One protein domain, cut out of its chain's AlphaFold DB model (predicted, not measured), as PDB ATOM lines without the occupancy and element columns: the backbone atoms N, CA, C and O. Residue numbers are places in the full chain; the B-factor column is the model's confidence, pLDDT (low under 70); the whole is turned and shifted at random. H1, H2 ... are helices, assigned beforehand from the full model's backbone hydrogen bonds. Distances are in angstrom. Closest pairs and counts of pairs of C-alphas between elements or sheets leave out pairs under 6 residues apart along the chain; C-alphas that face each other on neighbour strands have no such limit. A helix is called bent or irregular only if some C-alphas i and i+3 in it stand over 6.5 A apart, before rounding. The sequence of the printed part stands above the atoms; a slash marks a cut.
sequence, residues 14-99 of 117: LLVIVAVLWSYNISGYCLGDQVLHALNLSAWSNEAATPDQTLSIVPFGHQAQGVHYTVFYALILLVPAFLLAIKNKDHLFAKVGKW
ATOM      1  N   LEU A  14     127.918 170.394  72.075       97.06
ATOM      2  CA  LEU A  14     128.078 171.311  73.202       97.06
ATOM      3  C   LEU A  14     127.089 170.986  74.328       97.06
ATOM      4  O   LEU A  14     127.500 170.859  75.473       97.06
ATOM      5  N   LEU A  15     125.809 170.788  74.004       97.81
ATOM      6  CA  LEU A  15     124.787 170.416  74.987       97.81
ATOM      7  C   LEU A  15     125.094 169.079  75.667       97.81
ATOM      8  O   LEU A  15     124.881 168.956  76.867       97.81
ATOM      9  N   VAL A  16     125.636 168.104  74.932       96.81
ATOM     10  CA  VAL A  16     126.098 166.834  75.516       96.81
ATOM     11  C   VAL A  16     127.246 167.062  76.501       96.81
ATOM     12  O   VAL A  16     127.225 166.494  77.587       96.81
ATOM     13  N   ILE A  17     128.226 167.902  76.162       94.94
ATOM     14  CA  ILE A  17     129.334 168.228  77.072       94.94
ATOM     15  C   ILE A  17     128.801 168.896  78.342       94.94
ATOM     16  O   ILE A  17     129.181 168.501  79.440       94.94
ATOM     17  N   VAL A  18     127.882 169.859  78.210       95.38
ATOM     18  CA  VAL A  18     127.256 170.504  79.374       95.38
ATOM     19  C   VAL A  18     126.458 169.493  80.196       95.38
ATOM     20  O   VAL A  18     126.561 169.522  81.413       95.38
ATOM     21  N   ALA A  19     125.729 168.566  79.569       94.44
ATOM     22  CA  ALA A  19     125.014 167.500  80.274       94.44
ATOM     23  C   ALA A  19     125.962 166.610  81.092       94.44
ATOM     24  O   ALA A  19     125.651 166.254  82.224       94.44
ATOM     25  N   VAL A  20     127.144 166.296  80.556       90.81
ATOM     26  CA  VAL A  20     128.162 165.537  81.292       90.81
ATOM     27  C   VAL A  20     128.711 166.352  82.468       90.81
ATOM     28  O   VAL A  20     128.757 165.864  83.587       90.81
ATOM     29  N   LEU A  21     129.076 167.616  82.261       90.69
ATOM     30  CA  LEU A  21     129.550 168.467  83.362       90.69
ATOM     31  C   LEU A  21     128.476 168.688  84.439       90.69
ATOM     32  O   LEU A  21     128.797 168.799  85.620       90.69
ATOM     33  N   TRP A  22     127.211 168.755  84.021       91.88
ATOM     34  CA  TRP A  22     126.052 168.890  84.893       91.88
ATOM     35  C   TRP A  22     125.874 167.675  85.798       91.88
ATOM     36  O   TRP A  22     125.585 167.858  86.973       91.88
ATOM     37  N   SER A  23     126.043 166.462  85.268       87.12
ATOM     38  CA  SER A  23     125.634 165.230  85.951       87.12
ATOM     39  C   SER A  23     126.755 164.407  86.567       87.12
ATOM     40  O   SER A  23     126.464 163.556  87.398       87.12
ATOM     41  N   TYR A  24     128.006 164.589  86.151       82.44
ATOM     42  CA  TYR A  24     129.105 163.730  86.586       82.44
ATOM     43  C   TYR A  24     129.979 164.435  87.617       82.44
ATOM     44  O   TYR A  24     130.354 165.594  87.445       82.44
ATOM     45  N   ASN A  25     130.354 163.696  88.662       79.12
ATOM     46  CA  ASN A  25     131.362 164.142  89.609       79.12
ATOM     47  C   ASN A  25     132.757 163.992  88.980       79.12
ATOM     48  O   ASN A  25     133.193 162.890  88.643       79.12
ATOM     49  N   ILE A  26     133.443 165.118  88.799       78.44
ATOM     50  CA  ILE A  26     134.815 165.197  88.310       78.44
ATOM     51  C   ILE A  26     135.662 165.736  89.462       78.44
ATOM     52  O   ILE A  26     135.620 166.927  89.768       78.44
ATOM     53  N   SER A  27     136.420 164.854  90.115       77.50
ATOM     54  CA  SER A  27     137.340 165.214  91.208       77.50
ATOM     55  C   SER A  27     136.669 165.956  92.377       77.50
ATOM     56  O   SER A  27     137.218 166.917  92.911       77.50
ATOM     57  N   GLY A  28     135.470 165.527  92.773       73.44
ATOM     58  CA  GLY A  28     134.678 166.132  93.847       73.44
ATOM     59  C   GLY A  28     133.743 167.257  93.389       73.44
ATOM     60  O   GLY A  28     132.980 167.769  94.205       73.44
ATOM     61  N   TYR A  29     133.769 167.638  92.108       82.19
ATOM     62  CA  TYR A  29     132.939 168.709  91.564       82.19
ATOM     63  C   TYR A  29     131.875 168.172  90.601       82.19
ATOM     64  O   TYR A  29     132.196 167.531  89.603       82.19
ATOM     65  N   CYS A  30     130.608 168.489  90.866       88.06
ATOM     66  CA  CYS A  30     129.471 168.232  89.982       88.06
ATOM     67  C   CYS A  30     128.707 169.550  89.801       88.06
ATOM     68  O   CYS A  30     128.247 170.133  90.785       88.06
ATOM     69  N   LEU A  31     128.595 170.054  88.565       91.06
ATOM     70  CA  LEU A  31     128.016 171.382  88.325       91.06
ATOM     71  C   LEU A  31     126.550 171.446  88.762       91.06
ATOM     72  O   LEU A  31     126.140 172.431  89.371       91.06
ATOM     73  N   GLY A  32     125.757 170.422  88.451       91.69
ATOM     74  CA  GLY A  32     124.344 170.439  88.790       91.69
ATOM     75  C   GLY A  32     124.101 170.344  90.297       91.69
ATOM     76  O   GLY A  32     123.192 171.007  90.786       91.69
ATOM     77  N   ASP A  33     124.963 169.647  91.048       90.56
ATOM     78  CA  ASP A  33     124.889 169.601  92.516       90.56
ATOM     79  C   ASP A  33     125.105 170.997  93.116       90.56
ATOM     80  O   ASP A  33     124.329 171.437  93.960       90.56
ATOM     81  N   GLN A  34     126.101 171.744  92.617       91.44
ATOM     82  CA  GLN A  34     126.344 173.128  93.044       91.44
ATOM     83  C   GLN A  34     125.139 174.033  92.762       91.44
ATOM     84  O   GLN A  34     124.754 174.842  93.605       91.44
ATOM     85  N   VAL A  35     124.525 173.889  91.583       94.56
ATOM     86  CA  VAL A  35     123.347 174.680  91.205       94.56
ATOM     87  C   VAL A  35     122.133 174.320  92.064       94.56
ATOM     88  O   VAL A  35     121.442 175.219  92.528       94.56
ATOM     89  N   LEU A  36     121.882 173.034  92.316       92.62
ATOM     90  CA  LEU A  36     120.782 172.576  93.171       92.62
ATOM     91  C   LEU A  36     120.953 173.069  94.610       92.62
ATOM     92  O   LEU A  36     120.024 173.652  95.165       92.62
ATOM     93  N   HIS A  37     122.153 172.938  95.179       91.19
ATOM     94  CA  HIS A  37     122.442 173.417  96.531       91.19
ATOM     95  C   HIS A  37     122.296 174.939  96.647       91.19
ATOM     96  O   HIS A  37     121.731 175.424  97.624       91.19
ATOM     97  N   ALA A  38     122.714 175.703  95.631       94.81
ATOM     98  CA  ALA A  38     122.492 177.152  95.590       94.81
ATOM     99  C   ALA A  38     120.997 177.534  95.572       94.81
ATOM    100  O   ALA A  38     120.635 178.629  95.999       94.81
ATOM    101  N   LEU A  39     120.130 176.632  95.104       95.12
ATOM    102  CA  LEU A  39     118.673 176.778  95.118       95.12
ATOM    103  C   LEU A  39     118.011 176.162  96.366       95.12
ATOM    104  O   LEU A  39     116.784 176.127  96.432       95.12
ATOM    105  N   ASN A  40     118.788 175.692  97.350       93.69
ATOM    106  CA  ASN A  40     118.315 174.925  98.511       93.69
ATOM    107  C   ASN A  40     117.530 173.652  98.130       93.69
ATOM    108  O   ASN A  40     116.576 173.271  98.810       93.69
ATOM    109  N   LEU A  41     117.915 173.002  97.030       90.75
ATOM    110  CA  LEU A  41     117.367 171.724  96.580       90.75
ATOM    111  C   LEU A  41     118.384 170.610  96.829       90.75
ATOM    112  O   LEU A  41     119.581 170.797  96.602       90.75
ATOM    113  N   SER A  42     117.914 169.436  97.246       88.00
ATOM    114  CA  SER A  42     118.784 168.272  97.392       88.00
ATOM    115  C   SER A  42     119.193 167.729  96.021       88.00
ATOM    116  O   SER A  42     118.372 167.582  95.113       88.00
ATOM    117  N   ALA A  43     120.478 167.418  95.859       87.25
ATOM    118  CA  ALA A  43     120.993 166.778  94.646       87.25
ATOM    119  C   ALA A  43     120.818 165.248  94.661       87.25
ATOM    120  O   ALA A  43     120.793 164.603  93.610       87.25
ATOM    121  N   TRP A  44     120.653 164.672  95.852       85.81
ATOM    122  CA  TRP A  44     120.528 163.238  96.089       85.81
ATOM    123  C   TRP A  44     119.284 162.936  96.921       85.81
ATOM    124  O   TRP A  44     118.892 163.727  97.777       85.81
ATOM    125  N   SER A  45     118.688 161.760  96.718       82.62
ATOM    126  CA  SER A  45     117.596 161.280  97.579       82.62
ATOM    127  C   SER A  45     118.061 160.932  98.996       82.62
ATOM    128  O   SER A  45     117.252 160.883  99.917       82.62
ATOM    129  N   ASN A  46     119.357 160.658  99.152       78.94
ATOM    130  CA  ASN A  46     120.038 160.425 100.416       78.94
ATOM    131  C   ASN A  46     121.444 161.026 100.314       78.94
ATOM    132  O   ASN A  46     122.252 160.571  99.504       78.94
ATOM    133  N   GLU A  47     121.731 162.049 101.114       65.50
ATOM    134  CA  GLU A  47     122.999 162.784 101.049       65.50
ATOM    135  C   GLU A  47     124.206 161.953 101.505       65.50
ATOM    136  O   GLU A  47     125.323 162.229 101.085       65.50
ATOM    137  N   ALA A  48     124.000 160.875 102.273       58.72
ATOM    138  CA  ALA A  48     125.075 159.952 102.648       58.72
ATOM    139  C   ALA A  48     125.585 159.098 101.468       58.72
ATOM    140  O   ALA A  48     126.593 158.405 101.594       58.72
ATOM    141  N   ALA A  49     124.896 159.133 100.321       57.44
ATOM    142  CA  ALA A  49     125.224 158.350  99.135       57.44
ATOM    143  C   ALA A  49     126.224 159.048  98.188       57.44
ATOM    144  O   ALA A  49     126.497 158.514  97.108       57.44
ATOM    145  N   THR A  50     126.758 160.222  98.564       59.25
ATOM    146  CA  THR A  50     127.730 160.973  97.755       59.25
ATOM    147  C   THR A  50     128.926 160.093  97.383       59.25
ATOM    148  O   THR A  50     129.573 159.555  98.281       59.25
ATOM    149  N   PRO A  51     129.240 159.934  96.084       57.84
ATOM    150  CA  PRO A  51     130.366 159.122  95.649       57.84
ATOM    151  C   PRO A  51     131.696 159.666  96.179       57.84
ATOM    152  O   PRO A  51     131.898 160.883  96.225       57.84
ATOM    153  N   ASP A  52     132.624 158.758  96.491       56.91
ATOM    154  CA  ASP A  52     134.042 159.082  96.677       56.91
ATOM    155  C   ASP A  52     134.604 159.822  95.440       56.91
ATOM    156  O   ASP A  52     133.997 159.802  94.370       56.91
ATOM    157  N   GLN A  53     135.772 160.471  95.574       53.28
ATOM    158  CA  GLN A  53     136.393 161.432  94.630       53.28
ATOM    159  C   GLN A  53     136.745 160.919  93.204       53.28
ATOM    160  O   GLN A  53     137.614 161.474  92.527       53.28
ATOM    161  N   THR A  54     136.101 159.870  92.713       45.66
ATOM    162  CA  THR A  54     136.308 159.258  91.399       45.66
ATOM    163  C   THR A  54     135.246 159.668  90.379       45.66
ATOM    164  O   THR A  54     134.138 160.081  90.717       45.66
ATOM    165  N   LEU A  55     135.593 159.524  89.091       49.12
ATOM    166  CA  LEU A  55     134.665 159.652  87.964       49.12
ATOM    167  C   LEU A  55     133.582 158.568  88.075       49.12
ATOM    168  O   LEU A  55     133.722 157.467  87.543       49.12
ATOM    169  N   SER A  56     132.515 158.876  88.801       53.78
ATOM    170  CA  SER A  56     131.396 157.970  89.013       53.78
ATOM    171  C   SER A  56     130.356 158.177  87.912       53.78
ATOM    172  O   SER A  56     129.730 159.231  87.820       53.78
ATOM    173  N   ILE A  57     130.200 157.175  87.039       52.69
ATOM    174  CA  ILE A  57     129.195 157.133  85.956       52.69
ATOM    175  C   ILE A  57     127.914 156.439  86.447       52.69
ATOM    176  O   ILE A  57     127.231 155.764  85.677       52.69
ATOM    177  N   VAL A  58     127.590 156.541  87.734       55.38
ATOM    178  CA  VAL A  58     126.396 155.883  88.264       55.38
ATOM    179  C   VAL A  58     125.358 156.904  88.720       55.38
ATOM    180  O   VAL A  58     125.643 157.718  89.593       55.38
ATOM    181  N   PRO A  59     124.126 156.836  88.180       58.75
ATOM    182  CA  PRO A  59     122.972 157.572  88.702       58.75
ATOM    183  C   PRO A  59     122.554 157.123  90.119       58.75
ATOM    184  O   PRO A  59     121.572 157.627  90.664       58.75
ATOM    185  N   PHE A  60     123.294 156.184  90.713       61.12
ATOM    186  CA  PHE A  60     123.068 155.606  92.030       61.12
ATOM    187  C   PHE A  60     124.352 155.693  92.850       61.12
ATOM    188  O   PHE A  60     125.446 155.464  92.332       61.12
ATOM    189  N   GLY A  61     124.209 156.036  94.125       55.31
ATOM    190  CA  GLY A  61     125.341 156.180  95.035       55.31
ATOM    191  C   GLY A  61     125.925 154.839  95.471       55.31
ATOM    192  O   GLY A  61     125.471 153.765  95.059       55.31
ATOM    193  N   HIS A  62     126.935 154.894  96.341       54.34
ATOM    194  CA  HIS A  62     127.567 153.699  96.904       54.34
ATOM    195  C   HIS A  62     126.511 152.789  97.570       54.34
ATOM    196  O   HIS A  62     125.666 153.257  98.332       54.34
ATOM    197  N   GLN A  63     126.515 151.494  97.232       56.16
ATOM    198  CA  GLN A  63     125.519 150.503  97.683       56.16
ATOM    199  C   GLN A  63     124.039 150.868  97.428       56.16
ATOM    200  O   GLN A  63     123.169 150.435  98.178       56.16
ATOM    201  N   ALA A  64     123.737 151.654  96.385       56.88
ATOM    202  CA  ALA A  64     122.368 152.034  96.004       56.88
ATOM    203  C   ALA A  64     121.570 152.763  97.107       56.88
ATOM    204  O   ALA A  64     120.341 152.793  97.081       56.88
ATOM    205  N   GLN A  65     122.251 153.399  98.066       64.75
ATOM    206  CA  GLN A  65     121.587 154.057  99.198       64.75
ATOM    207  C   GLN A  65     120.921 155.395  98.834       64.75
ATOM    208  O   GLN A  65     120.240 155.981  99.676       64.75
ATOM    209  N   GLY A  66     121.095 155.880  97.598       72.19
ATOM    210  CA  GLY A  66     120.484 157.111  97.108       72.19
ATOM    211  C   GLY A  66     120.502 157.244  95.584       72.19
ATOM    212  O   GLY A  66     121.380 156.711  94.901       72.19
ATOM    213  N   VAL A  67     119.517 157.978  95.067       78.75
ATOM    214  CA  VAL A  67     119.341 158.331  93.654       78.75
ATOM    215  C   VAL A  67     119.902 159.729  93.417       78.75
ATOM    216  O   VAL A  67     119.556 160.660  94.147       78.75
ATOM    217  N   HIS A  68     120.735 159.890  92.390       84.12
ATOM    218  CA  HIS A  68     121.273 161.192  91.993       84.12
ATOM    219  C   HIS A  68     120.259 161.920  91.115       84.12
ATOM    220  O   HIS A  68     120.047 161.543  89.967       84.12
ATOM    221  N   TYR A  69     119.596 162.959  91.616       85.56
ATOM    222  CA  TYR A  69     118.566 163.667  90.846       85.56
ATOM    223  C   TYR A  69     119.156 164.447  89.669       85.56
ATOM    224  O   TYR A  69     118.560 164.518  88.589       85.56
ATOM    225  N   THR A  70     120.367 164.972  89.849       87.56
ATOM    226  CA  THR A  70     121.084 165.789  88.871       87.56
ATOM    227  C   THR A  70     121.265 165.090  87.519       87.56
ATOM    228  O   THR A  70     121.192 165.734  86.467       87.56
ATOM    229  N   VAL A  71     121.443 163.764  87.513       87.25
ATOM    230  CA  VAL A  71     121.579 162.969  86.284       87.25
ATOM    231  C   VAL A  71     120.287 162.938  85.458       87.25
ATOM    232  O   VAL A  71     120.341 163.021  84.235       87.25
ATOM    233  N   PHE A  72     119.113 162.931  86.099       88.94
ATOM    234  CA  PHE A  72     117.818 162.954  85.414       88.94
ATOM    235  C   PHE A  72     117.508 164.337  84.848       88.94
ATOM    236  O   PHE A  72     116.952 164.451  83.754       88.94
ATOM    237  N   TYR A  73     117.932 165.400  85.533       91.69
ATOM    238  CA  TYR A  73     117.776 166.760  85.024       91.69
ATOM    239  C   TYR A  73     118.585 167.018  83.750       91.69
ATOM    240  O   TYR A  73     118.150 167.821  82.926       91.69
ATOM    241  N   ALA A  74     119.672 166.282  83.490       93.25
ATOM    242  CA  ALA A  74     120.391 166.386  82.219       93.25
ATOM    243  C   ALA A  74     119.558 165.992  80.988       93.25
ATOM    244  O   ALA A  74     119.933 166.358  79.871       93.25
ATOM    245  N   LEU A  75     118.399 165.338  81.143       94.00
ATOM    246  CA  LEU A  75     117.463 165.113  80.034       94.00
ATOM    247  C   LEU A  75     117.034 166.421  79.353       94.00
ATOM    248  O   LEU A  75     116.854 166.429  78.133       94.00
ATOM    249  N   ILE A  76     116.957 167.537  80.095       96.25
ATOM    250  CA  ILE A  76     116.647 168.860  79.530       96.25
ATOM    251  C   ILE A  76     117.708 169.330  78.525       96.25
ATOM    252  O   ILE A  76     117.417 170.146  77.658       96.25
ATOM    253  N   LEU A  77     118.930 168.799  78.610       97.00
ATOM    254  CA  LEU A  77     120.033 169.088  77.696       97.00
ATOM    255  C   LEU A  77     120.161 168.003  76.620       97.00
ATOM    256  O   LEU A  77     120.313 168.316  75.437       97.00
ATOM    257  N   LEU A  78     120.055 166.728  77.006       97.00
ATOM    258  CA  LEU A  78     120.246 165.583  76.113       97.00
ATOM    259  C   LEU A  78     119.136 165.453  75.061       97.00
ATOM    260  O   LEU A  78     119.437 165.186  73.894       97.00
ATOM    261  N   VAL A  79     117.870 165.692  75.425       96.88
ATOM    262  CA  VAL A  79     116.750 165.597  74.473       96.88
ATOM    263  C   VAL A  79     116.865 166.676  73.385       96.88
ATOM    264  O   VAL A  79     116.887 166.315  72.202       96.88
ATOM    265  N   PRO A  80     117.041 167.977  73.701       97.69
ATOM    266  CA  PRO A  80     117.304 168.985  72.676       97.69
ATOM    267  C   PRO A  80     118.583 168.718  71.880       97.69
ATOM    268  O   PRO A  80     118.588 168.930  70.665       97.69
ATOM    269  N   ALA A  81     119.647 168.207  72.512       98.00
ATOM    270  CA  ALA A  81     120.870 167.831  71.806       98.00
ATOM    271  C   ALA A  81     120.594 166.790  70.714       98.00
ATOM    272  O   ALA A  81     121.063 166.947  69.580       98.00
ATOM    273  N   PHE A  82     119.802 165.763  71.024       98.00
ATOM    274  CA  PHE A  82     119.404 164.745  70.060       98.00
ATOM    275  C   PHE A  82     118.555 165.341  68.928       98.00
ATOM    276  O   PHE A  82     118.873 165.149  67.750       98.00
ATOM    277  N   LEU A  83     117.532 166.134  69.269       97.94
ATOM    278  CA  LEU A  83     116.632 166.777  68.302       97.94
ATOM    279  C   LEU A  83     117.379 167.720  67.340       97.94
ATOM    280  O   LEU A  83     117.166 167.686  66.122       97.94
ATOM    281  N   LEU A  84     118.314 168.526  67.853       97.50
ATOM    282  CA  LEU A  84     119.154 169.407  67.038       97.50
ATOM    283  C   LEU A  84     120.039 168.615  66.075       97.50
ATOM    284  O   LEU A  84     120.206 169.020  64.921       97.50
ATOM    285  N   ALA A  85     120.577 167.480  66.514       97.06
ATOM    286  CA  ALA A  85     121.446 166.647  65.699       97.06
ATOM    287  C   ALA A  85     120.710 165.936  64.558       97.06
ATOM    288  O   ALA A  85     121.220 165.882  63.435       97.06
ATOM    289  N   ILE A  86     119.507 165.409  64.820       97.25
ATOM    290  CA  ILE A  86     118.694 164.740  63.792       97.25
ATOM    291  C   ILE A  86     118.136 165.731  62.770       97.25
ATOM    292  O   ILE A  86     118.053 165.385  61.593       97.25
ATOM    293  N   LYS A  87     117.804 166.961  63.187       97.56
ATOM    294  CA  LYS A  87     117.312 168.015  62.289       97.56
ATOM    295  C   LYS A  87     118.420 168.568  61.390       97.56
ATOM    296  O   LYS A  87     118.146 168.999  60.277       97.56
ATOM    297  N   ASN A  88     119.676 168.527  61.843       95.88
ATOM    298  CA  ASN A  88     120.799 169.215  61.204       95.88
ATOM    299  C   ASN A  88     121.999 168.290  60.887       95.88
ATOM    300  O   ASN A  88     123.148 168.615  61.200       95.88
ATOM    301  N   LYS A  89     121.753 167.131  60.264       93.06
ATOM    302  CA  LYS A  89     122.738 166.038  60.064       93.06
ATOM    303  C   LYS A  89     124.021 166.444  59.307       93.06
ATOM    304  O   LYS A  89     125.083 165.833  59.495       93.06
ATOM    305  N   ASP A  90     123.933 167.476  58.472       94.06
ATOM    306  CA  ASP A  90     125.039 167.962  57.635       94.06
ATOM    307  C   ASP A  90     125.963 168.964  58.340       94.06
ATOM    308  O   ASP A  90     127.017 169.316  57.805       94.06
ATOM    309  N   HIS A  91     125.619 169.401  59.554       95.88
ATOM    310  CA  HIS A  91     126.472 170.287  60.344       95.88
ATOM    311  C   HIS A  91     127.640 169.525  60.992       95.88
ATOM    312  O   HIS A  91     127.588 168.307  61.215       95.88
ATOM    313  N   LEU A  92     128.722 170.248  61.294       94.69
ATOM    314  CA  LEU A  92     129.848 169.731  62.073       94.69
ATOM    315  C   LEU A  92     129.350 169.201  63.414       94.69
ATOM    316  O   LEU A  92     128.420 169.757  63.991       94.69
ATOM    317  N   PHE A  93     129.958 168.116  63.888       95.81
ATOM    318  CA  PHE A  93     129.647 167.449  65.159       95.81
ATOM    319  C   PHE A  93     128.225 166.894  65.330       95.81
ATOM    320  O   PHE A  93     128.034 166.071  66.216       95.81
ATOM    321  N   ALA A  94     127.267 167.194  64.446       96.06
ATOM    322  CA  ALA A  94     125.896 166.688  64.541       96.06
ATOM    323  C   ALA A  94     125.843 165.150  64.606       96.06
ATOM    324  O   ALA A  94     125.074 164.578  65.367       96.06
ATOM    325  N   LYS A  95     126.709 164.447  63.862       96.50
ATOM    326  CA  LYS A  95     126.777 162.975  63.929       96.50
ATOM    327  C   LYS A  95     127.215 162.481  65.314       96.50
ATOM    328  O   LYS A  95     126.608 161.543  65.820       96.50
ATOM    329  N   VAL A  96     128.246 163.095  65.897       97.00
ATOM    330  CA  VAL A  96     128.773 162.724  67.222       97.00
ATOM    331  C   VAL A  96     127.754 163.084  68.299       97.00
ATOM    332  O   VAL A  96     127.386 162.218  69.086       97.00
ATOM    333  N   GLY A  97     127.221 164.308  68.266       97.00
ATOM    334  CA  GLY A  97     126.178 164.782  69.175       97.00
ATOM    335  C   GLY A  97     124.931 163.898  69.151       97.00
ATOM    336  O   GLY A  97     124.442 163.515  70.205       97.00
ATOM    337  N   LYS A  98     124.475 163.452  67.968       98.00
ATOM    338  CA  LYS A  98     123.351 162.507  67.838       98.00
ATOM    339  C   LYS A  98     123.590 161.207  68.603       98.00
ATOM    340  O   LYS A  98     122.729 160.773  69.354       98.00
ATOM    341  N   TRP A  99     124.720 160.547  68.348       97.94
ATOM    342  CA  TRP A  99     124.983 159.230  68.933       97.94
ATOM    343  C   TRP A  99     125.268 159.325  70.427       97.94
ATOM    344  O   TRP A  99     124.743 158.525  71.187       97.94
TER     345      TRP A  99
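Overview. This is residues 14 to 99 of the 117 residues of an uncharacterized protein of Emergencia timonensis (UniProt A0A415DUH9). The model is an elongated body with H1 and H4 side by side along its length, running opposite ways. At one end H5 folds back on H4, and at the other lie H2 and the long loop of residues 39 to 68. The printed part has 86 residues with five named helices, H1 to H5 in chain order, and no named strand; its class is all helix, though under half of the residues, 42, are in named elements. It is only just loose, close to compact, with a radius of gyration of the C-alphas of 14.5 A and spans of 46 by 25 by 20 A.

Along the chain. H1, residues 14 to 23, begins at C-alpha 14 (128.078, 171.311, 73.202) and is 14.3 A long. H2 is residues 31 to 38 and H3 residues 69 to 73. H4, residues 75 to 87, is 18.0 A long and neither bent nor irregular, but only just: C-alphas 76 and 79 are 6.0 A apart. H5, residues 94 to 99, ends at C-alpha 99 (124.983, 159.230, 68.933).

Arrangement. H1 is the hub, touching three helices. It touches H2 at a steep tilt of 56 degrees, the same way; the closest C-alphas, of Trp 22 and Gly 32, are 4.5 A apart. It touches H3, closest at C-alphas of Ser 23 and Val 71, 4.7 A. It touches H4 at a shallow tilt of 18 degrees, opposite ways, closest at C-alphas of Leu 15 and Leu 77, 5.6 A. H4 touches H5 with residues 81 to 86 alone, closest at C-alphas of Ala 85 and Ala 94, 4.6 A. H3 and H4 meet only through their link. H2 is apart from H4 and H5. In H1, H2, H3 and H5 every O i to N i+4 pair is within hydrogen-bond range; in H4, 8 of 9 are.

Size, cuts and confidence. The C-alphas farthest apart, of Ala 48 and Asp 90, are 45.7 A apart. The printed part has no cut. The link from H2 to H3, 30 residues, is long. Residues 47 to 65 are under 70 in pLDDT; the mean of the printed part is 83.7.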